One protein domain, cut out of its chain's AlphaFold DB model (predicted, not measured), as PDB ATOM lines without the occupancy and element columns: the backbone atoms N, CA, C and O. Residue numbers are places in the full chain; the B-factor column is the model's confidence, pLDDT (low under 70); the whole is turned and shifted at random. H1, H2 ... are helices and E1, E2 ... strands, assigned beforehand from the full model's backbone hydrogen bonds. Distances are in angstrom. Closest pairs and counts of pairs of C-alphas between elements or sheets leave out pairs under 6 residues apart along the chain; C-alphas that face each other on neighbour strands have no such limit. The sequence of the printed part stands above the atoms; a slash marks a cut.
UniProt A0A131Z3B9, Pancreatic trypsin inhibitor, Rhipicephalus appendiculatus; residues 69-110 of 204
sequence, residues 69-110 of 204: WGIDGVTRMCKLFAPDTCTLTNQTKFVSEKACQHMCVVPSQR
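This is residues 69 to 110 of the 204 residues of the protein "Pancreatic trypsin inhibitor" of Rhipicephalus appendiculatus (UniProt A0A131Z3B9). With little regular structure, this is a small hairpin of two short strands, E1 and E2, with one short helix, H1, packed on it, and a long loop between E2 and H1 whose residues 83 to 88 stick out. The printed part has 42 residues, 15 of them in named elements, in the order E1, E2, H1; the sheet is antiparallel and the class mixed. It is compact, with a radius of gyration of the C-alphas of 10.1 A, yet elongated, spanning 32 by 20 by 12 A.

E1 is residues 69 to 71, 7.2 A long, from C-alpha 69 at (198.963, 220.000, 265.866). E2 is residues 78 to 81, 9.8 A. H1 is residues 97 to 104, 10.3 A, ending at C-alpha 104 at (209.758, 218.274, 267.114).

E1 and E2 form an antiparallel hairpin at 131 degrees, with N 70 and O 79 within hydrogen-bond range at 2.9 A. The closest C-alphas of E1 and H1 are those of Trp 69 and Glu 97, 5.8 A apart. In H1 every O i to N i+4 pair is within hydrogen-bond range.

The C-alphas farthest apart, Asp 84 and Ser 108, are 32.6 A apart. The printed part has no cut; the link E2 to H1 is long. Residues 82 to 90 have pLDDT under 70.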
ATOM      1  N   TRP A  69     197.962 219.702 264.852       88.88
ATOM      2  CA  TRP A  69     198.963 220.000 265.866       88.88
ATOM      3  C   TRP A  69     200.219 220.543 265.195       88.88
ATOM      4  O   TRP A  69     200.608 220.049 264.141       88.88
ATOM      5  N   GLY A  70     200.889 221.504 265.815       89.81
ATOM      6  CA  GLY A  70     202.197 221.982 265.372       89.81
ATOM      7  C   GLY A  70     203.010 222.518 266.536       89.81
ATOM      8  O   GLY A  70     202.477 222.769 267.621       89.81
ATOM      9  N   ILE A  71     204.319 222.620 266.330       90.81
ATOM     10  CA  ILE A  71     205.238 223.101 267.357       90.81
ATOM     11  C   ILE A  71     205.243 224.627 267.373       90.81
ATOM     12  O   ILE A  71     205.647 225.281 266.420       90.81
ATOM     13  N   ASP A  72     204.858 225.213 268.495       88.44
ATOM     14  CA  ASP A  72     204.964 226.649 268.698       88.44
ATOM     15  C   ASP A  72     206.446 227.054 268.776       88.44
ATOM     16  O   ASP A  72     207.189 226.584 269.641       88.44
ATOM     17  N   GLY A  73     206.893 227.908 267.851       85.00
ATOM     18  CA  GLY A  73     208.308 228.272 267.707       85.00
ATOM     19  C   GLY A  73     208.905 229.008 268.911       85.00
ATOM     20  O   GLY A  73     210.117 228.952 269.114       85.00
ATOM     21  N   VAL A  74     208.061 229.650 269.727       84.75
ATOM     22  CA  VAL A  74     208.472 230.442 270.894       84.75
ATOM     23  C   VAL A  74     208.532 229.557 272.134       84.75
ATOM     24  O   VAL A  74     209.568 229.416 272.774       84.75
ATOM     25  N   THR A  75     207.415 228.918 272.461       89.12
ATOM     26  CA  THR A  75     207.247 228.102 273.670       89.12
ATOM     27  C   THR A  75     207.815 226.694 273.531       89.12
ATOM     28  O   THR A  75     207.956 226.003 274.538       89.12
ATOM     29  N   ARG A  76     208.124 226.252 272.302       89.94
ATOM     30  CA  ARG A  76     208.540 224.877 271.972       89.94
ATOM     31  C   ARG A  76     207.540 223.826 272.456       89.94
ATOM     32  O   ARG A  76     207.902 222.713 272.826       89.94
ATOM     33  N   MET A  77     206.259 224.180 272.435       92.19
ATOM     34  CA  MET A  77     205.159 223.309 272.832       92.19
ATOM     35  C   MET A  77     204.353 222.897 271.608       92.19
ATOM     36  O   MET A  77     204.003 223.733 270.783       92.19
ATOM     37  N   CYS A  78     204.016 221.612 271.504       94.31
ATOM     38  CA  CYS A  78     203.033 221.168 270.522       94.31
ATOM     39  C   CYS A  78     201.648 221.673 270.938       94.31
ATOM     40  O   CYS A  78     201.162 221.318 272.016       94.31
ATOM     41  N   LYS A  79     201.037 222.504 270.093       93.44
ATOM     42  CA  LYS A  79     199.731 223.139 270.303       93.44
ATOM     43  C   LYS A  79     198.813 222.858 269.117       93.44
ATOM     44  O   LYS A  79     199.281 222.619 268.005       93.44
ATOM     45  N   LEU A  80     197.509 222.895 269.357       90.19
ATOM     46  CA  LEU A  80     196.501 222.729 268.319       90.19
ATOM     47  C   LEU A  80     196.237 224.063 267.604       90.19
ATOM     48  O   LEU A  80     196.097 225.112 268.242       90.19
ATOM     49  N   PHE A  81     196.132 224.002 266.283       82.62
ATOM     50  CA  PHE A  81     195.557 225.036 265.436       82.62
ATOM     51  C   PHE A  81     194.043 224.845 265.348       82.62
ATOM     52  O   PHE A  81     193.565 223.742 265.067       82.62
ATOM     53  N   ALA A  82     193.294 225.912 265.617       68.50
ATOM     54  CA  ALA A  82     191.838 225.882 265.582       68.50
ATOM     55  C   ALA A  82     191.316 225.702 264.136       68.50
ATOM     56  O   ALA A  82     192.000 226.125 263.195       68.50
ATOM     57  N   PRO A  83     190.113 225.114 263.957       60.47
ATOM     58  CA  PRO A  83     189.522 224.834 262.641       60.47
ATOM     59  C   PRO A  83     189.455 226.059 261.716       60.47
ATOM     60  O   PRO A  83     189.643 225.925 260.511       60.47
ATOM     61  N   ASP A  84     189.264 227.247 262.298       56.78
ATOM     62  CA  ASP A  84     188.981 228.493 261.568       56.78
ATOM     63  C   ASP A  84     190.250 229.256 261.157       56.78
ATOM     64  O   ASP A  84     190.197 230.313 260.532       56.78
ATOM     65  N   THR A  85     191.427 228.730 261.506       57.97
ATOM     66  CA  THR A  85     192.711 229.354 261.181       57.97
ATOM     67  C   THR A  85     193.381 228.631 260.015       57.97
ATOM     68  O   THR A  85     194.320 227.860 260.207       57.97
ATOM     69  N   CYS A  86     192.954 228.917 258.776       58.72
ATOM     70  CA  CYS A  86     193.784 228.675 257.581       58.72
ATOM     71  C   CYS A  86     194.924 229.709 257.587       58.72
ATOM     72  O   CYS A  86     194.966 230.657 256.813       58.72
ATOM     73  N   THR A  87     195.824 229.576 258.560       56.50
ATOM     74  CA  THR A  87     197.018 230.406 258.662       56.50
ATOM     75  C   THR A  87     198.135 229.728 257.888       56.50
ATOM     76  O   THR A  87     198.427 228.544 258.086       56.50
ATOM     77  N   LEU A  88     198.749 230.490 256.982       56.59
ATOM     78  CA  LEU A  88     200.026 230.157 256.365       56.59
ATOM     79  C   LEU A  88     201.085 230.194 257.464       56.59
ATOM     80  O   LEU A  88     201.719 231.215 257.710       56.59
ATOM     81  N   THR A  89     201.203 229.099 258.206       62.44
ATOM     82  CA  THR A  89     202.268 228.945 259.189       62.44
ATOM     83  C   THR A  89     203.433 228.239 258.524       62.44
ATOM     84  O   THR A  89     203.257 227.287 257.764       62.44
ATOM     85  N   ASN A  90     204.647 228.673 258.854       67.62
ATOM     86  CA  ASN A  90     205.864 227.951 258.499       67.62
ATOM     87  C   ASN A  90     206.002 226.668 259.331       67.62
ATOM     88  O   ASN A  90     207.113 226.294 259.638       67.62
ATOM     89  N   GLN A  91     204.926 226.044 259.813       73.81
ATOM     90  CA  GLN A  91     205.003 224.873 260.681       73.81
ATOM     91  C   GLN A  91     204.419 223.653 259.986       73.81
ATOM     92  O   GLN A  91     203.385 223.721 259.319       73.81
ATOM     93  N   THR A  92     205.045 222.508 260.228       81.19
ATOM     94  CA  THR A  92     204.502 221.225 259.796       81.19
ATOM     95  C   THR A  92     203.256 220.884 260.612       81.19
ATOM     96  O   THR A  92     203.262 220.953 261.844       81.19
ATOM     97  N   LYS A  93     202.188 220.475 259.920       83.75
ATOM     98  CA  LYS A  93     200.940 220.013 260.533       83.75
ATOM     99  C   LYS A  93     201.018 218.526 260.870       83.75
ATOM    100  O   LYS A  93     201.351 217.700 260.024       83.75
ATOM    101  N   PHE A  94     200.638 218.180 262.094       87.19
ATOM    102  CA  PHE A  94     200.590 216.815 262.605       87.19
ATOM    103  C   PHE A  94     199.165 216.426 263.001       87.19
ATOM    104  O   PHE A  94     198.394 217.236 263.514       87.19
ATOM    105  N   VAL A  95     198.831 215.149 262.827       86.44
ATOM    106  CA  VAL A  95     197.508 214.598 263.170       86.44
ATOM    107  C   VAL A  95     197.268 214.465 264.681       86.44
ATOM    108  O   VAL A  95     196.130 214.355 265.120       86.44
ATOM    109  N   SER A  96     198.325 214.464 265.501       91.75
ATOM    110  CA  SER A  96     198.220 214.316 266.958       91.75
ATOM    111  C   SER A  96     199.337 215.047 267.704       91.75
ATOM    112  O   SER A  96     200.429 215.246 267.164       91.75
ATOM    113  N   GLU A  97     199.093 215.374 268.982       95.06
ATOM    114  CA  GLU A  97     200.117 215.922 269.886       95.06
ATOM    115  C   GLU A  97     201.332 214.991 269.943       95.06
ATOM    116  O   GLU A  97     202.469 215.446 269.856       95.06
ATOM    117  N   LYS A  98     201.091 213.675 270.013       96.06
ATOM    118  CA  LYS A  98     202.144 212.657 270.039       96.06
ATOM    119  C   LYS A  98     203.020 212.727 268.792       96.06
ATOM    120  O   LYS A  98     204.237 212.781 268.928       96.06
ATOM    121  N   ALA A  99     202.427 212.767 267.600       93.62
ATOM    122  CA  ALA A  99     203.188 212.863 266.354       93.62
ATOM    123  C   ALA A  99     204.058 214.131 266.321       93.62
ATOM    124  O   ALA A  99     205.254 214.040 266.059       93.62
ATOM    125  N   CYS A 100     203.497 215.285 266.700       94.00
ATOM    126  CA  CYS A 100     204.262 216.527 266.818       94.00
ATOM    127  C   CYS A 100     205.422 216.397 267.819       94.00
ATOM    128  O   CYS A 100     206.557 216.749 267.505       94.00
ATOM    129  N   GLN A 101     205.177 215.848 269.012       95.75
ATOM    130  CA  GLN A 101     206.210 215.709 270.043       95.75
ATOM    131  C   GLN A 101     207.324 214.748 269.625       95.75
ATOM    132  O   GLN A 101     208.493 215.005 269.901       95.75
ATOM    133  N   HIS A 102     206.982 213.651 268.951       94.00
ATOM    134  CA  HIS A 102     207.971 212.705 268.442       94.00
ATOM    135  C   HIS A 102     208.892 213.330 267.395       94.00
ATOM    136  O   HIS A 102     210.081 213.019 267.392       94.00
ATOM    137  N   MET A 103     208.360 214.217 266.555       92.19
ATOM    138  CA  MET A 103     209.132 214.861 265.496       92.19
ATOM    139  C   MET A 103     209.901 216.095 265.977       92.19
ATOM    140  O   MET A 103     211.039 216.295 265.571       92.19
ATOM    141  N   CYS A 104     209.301 216.906 266.851       92.62
ATOM    142  CA  CYS A 104     209.758 218.274 267.114       92.62
ATOM    143  C   CYS A 104     210.206 218.548 268.549       92.62
ATOM    144  O   CYS A 104     210.742 219.621 268.822       92.62
ATOM    145  N   VAL A 105     209.989 217.609 269.472       92.69
ATOM    146  CA  VAL A 105     210.370 217.750 270.881       92.69
ATOM    147  C   VAL A 105     211.417 216.696 271.228       92.69
ATOM    148  O   VAL A 105     211.302 215.523 270.849       92.69
ATOM    149  N   VAL A 106     212.448 217.108 271.967       90.38
ATOM    150  CA  VAL A 106     213.496 216.194 272.436       90.38
ATOM    151  C   VAL A 106     212.888 215.101 273.328       90.38
ATOM    152  O   VAL A 106     211.989 215.403 274.117       90.38
ATOM    153  N   PRO A 107     213.350 213.839 273.244       89.81
ATOM    154  CA  PRO A 107     212.723 212.709 273.935       89.81
ATOM    155  C   PRO A 107     212.450 212.929 275.429       89.81
ATOM    156  O   PRO A 107     211.361 212.606 275.896       89.81
ATOM    157  N   SER A 108     213.385 213.545 276.156       92.38
ATOM    158  CA  SER A 108     213.278 213.796 277.603       92.38
ATOM    159  C   SER A 108     212.180 214.793 277.998       92.38
ATOM    160  O   SER A 108     211.752 214.821 279.151       92.38
ATOM    161  N   GLN A 109     211.705 215.611 277.057       92.19
ATOM    162  CA  GLN A 109     210.701 216.650 277.298       92.19
ATOM    163  C   GLN A 109     209.305 216.267 276.788       92.19
ATOM    164  O   GLN A 109     208.343 217.000 277.027       92.19
ATOM    165  N   ARG A 110     209.159 215.122 276.111       94.62
ATOM    166  CA  ARG A 110     207.874 214.666 275.567       94.62
ATOM    167  C   ARG A 110     206.920 214.313 276.701       94.62
ATOM    168  O   ARG A 110     207.157 213.376 277.462       94.62
TER     169      ARG A 110